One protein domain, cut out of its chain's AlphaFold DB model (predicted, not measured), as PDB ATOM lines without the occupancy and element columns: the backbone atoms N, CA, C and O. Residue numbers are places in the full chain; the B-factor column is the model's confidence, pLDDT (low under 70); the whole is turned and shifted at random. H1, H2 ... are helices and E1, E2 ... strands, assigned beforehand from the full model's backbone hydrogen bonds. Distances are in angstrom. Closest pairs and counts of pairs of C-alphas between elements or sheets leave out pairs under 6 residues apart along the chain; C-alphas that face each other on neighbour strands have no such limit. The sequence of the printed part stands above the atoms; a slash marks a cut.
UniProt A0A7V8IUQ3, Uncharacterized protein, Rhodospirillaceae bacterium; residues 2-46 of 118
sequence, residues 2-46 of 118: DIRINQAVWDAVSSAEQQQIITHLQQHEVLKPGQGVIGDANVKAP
ATOM      1  N   ASP A   2      90.763 169.756 202.013       86.62
ATOM      2  CA  ASP A   2      92.037 170.447 202.174       86.62
ATOM      3  C   ASP A   2      92.607 170.187 203.565       86.62
ATOM      4  O   ASP A   2      91.860 170.003 204.534       86.62
ATOM      5  N   ILE A   3      93.933 170.171 203.660       84.69
ATOM      6  CA  ILE A   3      94.632 170.076 204.939       84.69
ATOM      7  C   ILE A   3      94.698 171.480 205.528       84.69
ATOM      8  O   ILE A   3      95.217 172.404 204.902       84.69
ATOM      9  N   ARG A   4      94.166 171.636 206.739       86.50
ATOM     10  CA  ARG A   4      94.196 172.896 207.483       86.50
ATOM     11  C   ARG A   4      95.381 172.895 208.436       86.50
ATOM     12  O   ARG A   4      95.504 171.993 209.260       86.50
ATOM     13  N   ILE A   5      96.231 173.907 208.330       82.88
ATOM     14  CA  ILE A   5      97.372 174.134 209.225       82.88
ATOM     15  C   ILE A   5      97.183 175.498 209.877       82.88
ATOM     16  O   ILE A   5      96.464 176.334 209.346       82.88
ATOM     17  N   ASN A   6      97.805 175.750 211.024       87.56
ATOM     18  CA  ASN A   6      97.784 177.080 211.623       87.56
ATOM     19  C   ASN A   6      98.204 178.159 210.602       87.56
ATOM     20  O   ASN A   6      99.232 178.025 209.939       87.56
ATOM     21  N   GLN A   7      97.408 179.226 210.499       85.56
ATOM     22  CA  GLN A   7      97.624 180.307 209.531       85.56
ATOM     23  C   GLN A   7      99.001 180.966 209.668       85.56
ATOM     24  O   GLN A   7      99.719 181.064 208.684       85.56
ATOM     25  N   ALA A   8      99.390 181.372 210.880       76.44
ATOM     26  CA  ALA A   8     100.647 182.089 211.106       76.44
ATOM     27  C   ALA A   8     101.870 181.238 210.740       76.44
ATOM     28  O   ALA A   8     102.862 181.740 210.227       76.44
ATOM     29  N   VAL A   9     101.771 179.932 210.979       77.44
ATOM     30  CA  VAL A   9     102.784 178.957 210.584       77.44
ATOM     31  C   VAL A   9     102.856 178.809 209.066       77.44
ATOM     32  O   VAL A   9     103.949 178.796 208.513       77.44
ATOM     33  N   TRP A  10     101.712 178.689 208.390       87.38
ATOM     34  CA  TRP A  10     101.683 178.558 206.935       87.38
ATOM     35  C   TRP A  10     102.205 179.827 206.248       87.38
ATOM     36  O   TRP A  10     103.020 179.730 205.335       87.38
ATOM     37  N   ASP A  11     101.828 181.002 206.753       83.56
ATOM     38  CA  ASP A  11     102.271 182.310 206.253       83.56
ATOM     39  C   ASP A  11     103.764 182.580 206.484       83.56
ATOM     40  O   ASP A  11     104.360 183.381 205.766       83.56
ATOM     41  N   ALA A  12     104.383 181.917 207.466       78.00
ATOM     42  CA  ALA A  12     105.822 182.007 207.697       78.00
ATOM     43  C   ALA A  12     106.644 181.242 206.643       78.00
ATOM     44  O   ALA A  12     107.832 181.519 206.474       78.00
ATOM     45  N   VAL A  13     106.030 180.288 205.932       79.31
ATOM     46  CA  VAL A  13     106.682 179.513 204.870       79.31
ATOM     47  C   VAL A  13     106.617 180.293 203.561       79.31
ATOM     48  O   VAL A  13     105.564 180.806 203.181       79.31
ATOM     49  N   SER A  14     107.732 180.362 202.830       78.81
ATOM     50  CA  SER A  14     107.757 181.049 201.537       78.81
ATOM     51  C   SER A  14     106.846 180.360 200.514       78.81
ATOM     52  O   SER A  14     106.666 179.143 200.534       78.81
ATOM     53  N   SER A  15     106.305 181.108 199.547       85.94
ATOM     54  CA  SER A  15     105.419 180.540 198.519       85.94
ATOM     55  C   SER A  15     106.079 179.417 197.705       85.94
ATOM     56  O   SER A  15     105.404 178.473 197.302       85.94
ATOM     57  N   ALA A  16     107.400 179.491 197.490       80.88
ATOM     58  CA  ALA A  16     108.164 178.454 196.798       80.88
ATOM     59  C   ALA A  16     108.232 177.149 197.614       80.88
ATOM     60  O   ALA A  16     107.984 176.070 197.074       80.88
ATOM     61  N   GLU A  17     108.508 177.242 198.917       74.69
ATOM     62  CA  GLU A  17     108.521 176.087 199.822       74.69
ATOM     63  C   GLU A  17     107.118 175.509 200.021       74.69
ATOM     64  O   GLU A  17     106.948 174.293 199.982       74.69
ATOM     65  N   GLN A  18     106.091 176.356 200.147       84.06
ATOM     66  CA  GLN A  18     104.695 175.910 200.195       84.06
ATOM     67  C   GLN A  18     104.352 175.037 198.978       84.06
ATOM     68  O   GLN A  18     103.728 173.983 199.115       84.06
ATOM     69  N   GLN A  19     104.806 175.429 197.783       86.81
ATOM     70  CA  GLN A  19     104.604 174.664 196.552       86.81
ATOM     71  C   GLN A  19     105.368 173.338 196.534       86.81
ATOM     72  O   GLN A  19     104.821 172.328 196.083       86.81
ATOM     73  N   GLN A  20     106.597 173.309 197.054       80.50
ATOM     74  CA  GLN A  20     107.352 172.064 197.221       80.50
ATOM     75  C   GLN A  20     106.657 171.112 198.200       80.50
ATOM     76  O   GLN A  20     106.506 169.930 197.892       80.50
ATOM     77  N   ILE A  21     106.155 171.625 199.329       80.81
ATOM     78  CA  ILE A  21     105.394 170.847 200.317       80.81
ATOM     79  C   ILE A  21     104.143 170.247 199.668       80.81
ATOM     80  O   ILE A  21     103.926 169.040 199.761       80.81
ATOM     81  N   ILE A  22     103.345 171.054 198.962       85.06
ATOM     82  CA  ILE A  22     102.139 170.577 198.266       85.06
ATOM     83  C   ILE A  22     102.496 169.503 197.229       85.06
ATOM     84  O   ILE A  22     101.827 168.473 197.164       85.06
ATOM     85  N   THR A  23     103.566 169.709 196.458       83.81
ATOM     86  CA  THR A  23     104.020 168.749 195.440       83.81
ATOM     87  C   THR A  23     104.402 167.412 196.072       83.81
ATOM     88  O   THR A  23     103.952 166.369 195.606       83.81
ATOM     89  N   HIS A  24     105.171 167.422 197.164       78.19
ATOM     90  CA  HIS A  24     105.529 166.199 197.881       78.19
ATOM     91  C   HIS A  24     104.304 165.491 198.465       78.19
ATOM     92  O   HIS A  24     104.160 164.278 198.315       78.19
ATOM     93  N   LEU A  25     103.380 166.233 199.077       79.25
ATOM     94  CA  LEU A  25     102.139 165.667 199.609       79.25
ATOM     95  C   LEU A  25     101.290 165.002 198.516       79.25
ATOM     96  O   LEU A  25     100.663 163.977 198.772       79.25
ATOM     97  N   GLN A  26     101.281 165.561 197.306       82.12
ATOM     98  CA  GLN A  26     100.601 164.964 196.156       82.12
ATOM     99  C   GLN A  26     101.332 163.727 195.624       82.12
ATOM    100  O   GLN A  26     100.690 162.720 195.335       82.12
ATOM    101  N   GLN A  27     102.666 163.767 195.535       82.00
ATOM    102  CA  GLN A  27     103.486 162.626 195.104       82.00
ATOM    103  C   GLN A  27     103.317 161.402 196.008       82.00
ATOM    104  O   GLN A  27     103.350 160.275 195.523       82.00
ATOM    105  N   HIS A  28     103.119 161.624 197.307       79.62
ATOM    106  CA  HIS A  28     102.899 160.567 198.293       79.62
ATOM    107  C   HIS A  28     101.416 160.246 198.531       79.62
ATOM    108  O   HIS A  28     101.087 159.578 199.508       79.62
ATOM    109  N   GLU A  29     100.520 160.735 197.668       81.12
ATOM    110  CA  GLU A  29      99.069 160.494 197.726       81.12
ATOM    111  C   GLU A  29      98.387 160.950 199.032       81.12
ATOM    112  O   GLU A  29      97.242 160.586 199.312       81.12
ATOM    113  N   VAL A  30      99.053 161.798 199.823       80.00
ATOM    114  CA  VAL A  30      98.485 162.421 201.028       80.00
ATOM    115  C   VAL A  30      97.459 163.483 200.632       80.00
ATOM    116  O   VAL A  30      96.399 163.593 201.249       80.00
ATOM    117  N   LEU A  31      97.758 164.241 199.573       82.06
ATOM    118  CA  LEU A  31      96.826 165.149 198.910       82.06
ATOM    119  C   LEU A  31      96.420 164.581 197.555       82.06
ATOM    120  O   LEU A  31      97.260 164.243 196.724       82.06
ATOM    121  N   LYS A  32      95.117 164.541 197.292       83.00
ATOM    122  CA  LYS A  32      94.612 164.244 195.948       83.00
ATOM    123  C   LYS A  32      94.746 165.475 195.042       83.00
ATOM    124  O   LYS A  32      94.717 166.602 195.540       83.00
ATOM    125  N   PRO A  33      94.811 165.294 193.712       80.50
ATOM    126  CA  PRO A  33      94.749 166.407 192.771       80.50
ATOM    127  C   PRO A  33      93.527 167.297 193.042       80.50
ATOM    128  O   PRO A  33      92.412 166.797 193.203       80.50
ATOM    129  N   GLY A  34      93.745 168.611 193.131       82.56
ATOM    130  CA  GLY A  34      92.709 169.590 193.486       82.56
ATOM    131  C   GLY A  34      92.483 169.785 194.990       82.56
ATOM    132  O   GLY A  34      91.628 170.584 195.361       82.56
ATOM    133  N   GLN A  35      93.230 169.089 195.852       84.88
ATOM    134  CA  GLN A  35      93.297 169.370 197.287       84.88
ATOM    135  C   GLN A  35      94.536 170.208 197.597       84.88
ATOM    136  O   GLN A  35      95.606 169.994 197.020       84.88
ATOM    137  N   GLY A  36      94.378 171.157 198.512       87.31
ATOM    138  CA  GLY A  36      95.423 172.075 198.926       87.31
ATOM    139  C   GLY A  36      95.777 171.964 200.400       87.31
ATOM    140  O   GLY A  36      95.132 171.277 201.197       87.31
ATOM    141  N   VAL A  37      96.822 172.702 200.746       87.44
ATOM    142  CA  VAL A  37      97.128 173.076 202.118       87.44
ATOM    143  C   VAL A  37      96.676 174.516 202.299       87.44
ATOM    144  O   VAL A  37      97.024 175.378 201.493       87.44
ATOM    145  N   ILE A  38      95.886 174.768 203.335       90.00
ATOM    146  CA  ILE A  38      95.377 176.096 203.664       90.00
ATOM    147  C   ILE A  38      95.728 176.444 205.103       90.00
ATOM    148  O   ILE A  38      95.574 175.628 206.017       90.00
ATOM    149  N   GLY A  39      96.175 177.681 205.294       88.06
ATOM    150  CA  GLY A  39      96.232 178.286 206.611       88.06
ATOM    151  C   GLY A  39      94.819 178.451 207.182       88.06
ATOM    152  O   GLY A  39      93.870 178.784 206.472       88.06
ATOM    153  N   ASP A  40      94.665 178.174 208.470       86.31
ATOM    154  CA  ASP A  40      93.446 178.371 209.240       86.31
ATOM    155  C   ASP A  40      93.828 178.924 210.616       86.31
ATOM    156  O   ASP A  40      94.540 178.288 211.398       86.31
ATOM    157  N   ALA A  41      93.359 180.134 210.922       85.75
ATOM    158  CA  ALA A  41      93.634 180.799 212.193       85.75
ATOM    159  C   ALA A  41      92.999 180.074 213.396       85.75
ATOM    160  O   ALA A  41      93.418 180.282 214.533       85.75
ATOM    161  N   ASN A  42      92.011 179.206 213.157       87.38
ATOM    162  CA  ASN A  42      91.346 178.421 214.196       87.38
ATOM    163  C   ASN A  42      92.113 177.140 214.552       87.38
ATOM    164  O   ASN A  42      91.859 176.538 215.597       87.38
ATOM    165  N   VAL A  43      93.059 176.717 213.707       74.75
ATOM    166  CA  VAL A  43      93.963 175.613 214.031       74.75
ATOM    167  C   VAL A  43      95.019 176.150 214.984       74.75
ATOM    168  O   VAL A  43      95.830 176.998 214.615       74.75
ATOM    169  N   LYS A  44      95.017 175.676 216.232       69.81
ATOM    170  CA  LYS A  44      96.026 176.080 217.217       69.81
ATOM    171  C   LYS A  44      97.400 175.575 216.788       69.81
ATOM    172  O   LYS A  44      97.556 174.393 216.491       69.81
ATOM    173  N   ALA A  45      98.387 176.470 216.780       61.91
ATOM    174  CA  ALA A  45      99.774 176.059 216.637       61.91
ATOM    175  C   ALA A  45     100.136 175.123 217.805       61.91
ATOM    176  O   ALA A  45      99.730 175.400 218.942       61.91
ATOM    177  N   PRO A  46     100.852 174.013 217.552       54.31
ATOM    178  CA  PRO A  46     101.385 173.205 218.636       54.31
ATOM    179  C   PRO A  46     102.293 174.091 219.494       54.31
ATOM    180  O   PRO A  46     103.131 174.823 218.968       54.31
TER     181      PRO A  46
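Overview. This is residues 2 to 46 of the 118 residues of an uncharacterized protein of Rhodospirillaceae bacterium (UniProt A0A7V8IUQ3). Two short parallel strands, E1 and E2, lie side by side as the base of a triangle, and helices H1 and H2 make its other two sides. The chain goes out from E1 through H1, turns, comes back along the longer H2, and returns through residues 28 to 36 to E2; few contacts join H2 to the other elements. The printed part has 45 residues, with two named helices and two named strands in the order E1, H1, H2, E2, and its class is mixed, helices and strands. It is compact, with a radius of gyration of the C-alphas of 10.5 A and spans of 26 by 19 by 17 A.

Along the chain. E1, residues 3 to 6, begins at C-alpha 3 (94.632, 170.076, 204.939) and is 10.2 A long. H1, residues 7 to 12, measures 8.6 A. H2, residues 15 to 27, measures 18.3 A and ends at C-alpha 27 (103.486, 162.626, 195.104). E2, residues 37 to 40, is 9.6 A long and ends at C-alpha 40 (93.446, 178.371, 209.240).

Arrangement. E1 and E2 are parallel neighbours, with 41 degrees between their directions; N 5 and O 38, 3.0 A apart, and N 40 and O 5, 2.7 A apart, are within hydrogen-bond range. E1, H1 with H2, and E2 form a strand-helix-strand unit, two parallel neighbour strands with helices between, and its crossover is right-handed. The closest C-alphas of H1 and E2 are those of Gln 7 and Gly 39, 3.8 A apart. H1 and H2 are close but not clearly touching, the closest C-alphas being those of Trp 10 and Gln 18, 7.8 A apart. They run opposite ways at a steep tilt of 68 degrees, only just short of about perpendicular. The closest C-alphas of H2 and E2 are those of Ile 22 and Val 37, 6.8 A apart. E1 and H2 are apart. In H1 and H2 every O i to N i+4 pair is within hydrogen-bond range.

Size, cuts and confidence. The two C-alphas farthest apart are those of Gln 27 and Asn 42, 27.6 A. The printed part has no cut. The links from E1 to H1 and from H1 to H2 are tight; that from H2 to E2, with 9 residues between them, is short. The mean pLDDT of the printed part is 81.5, and residues 44 to 46 are under 70.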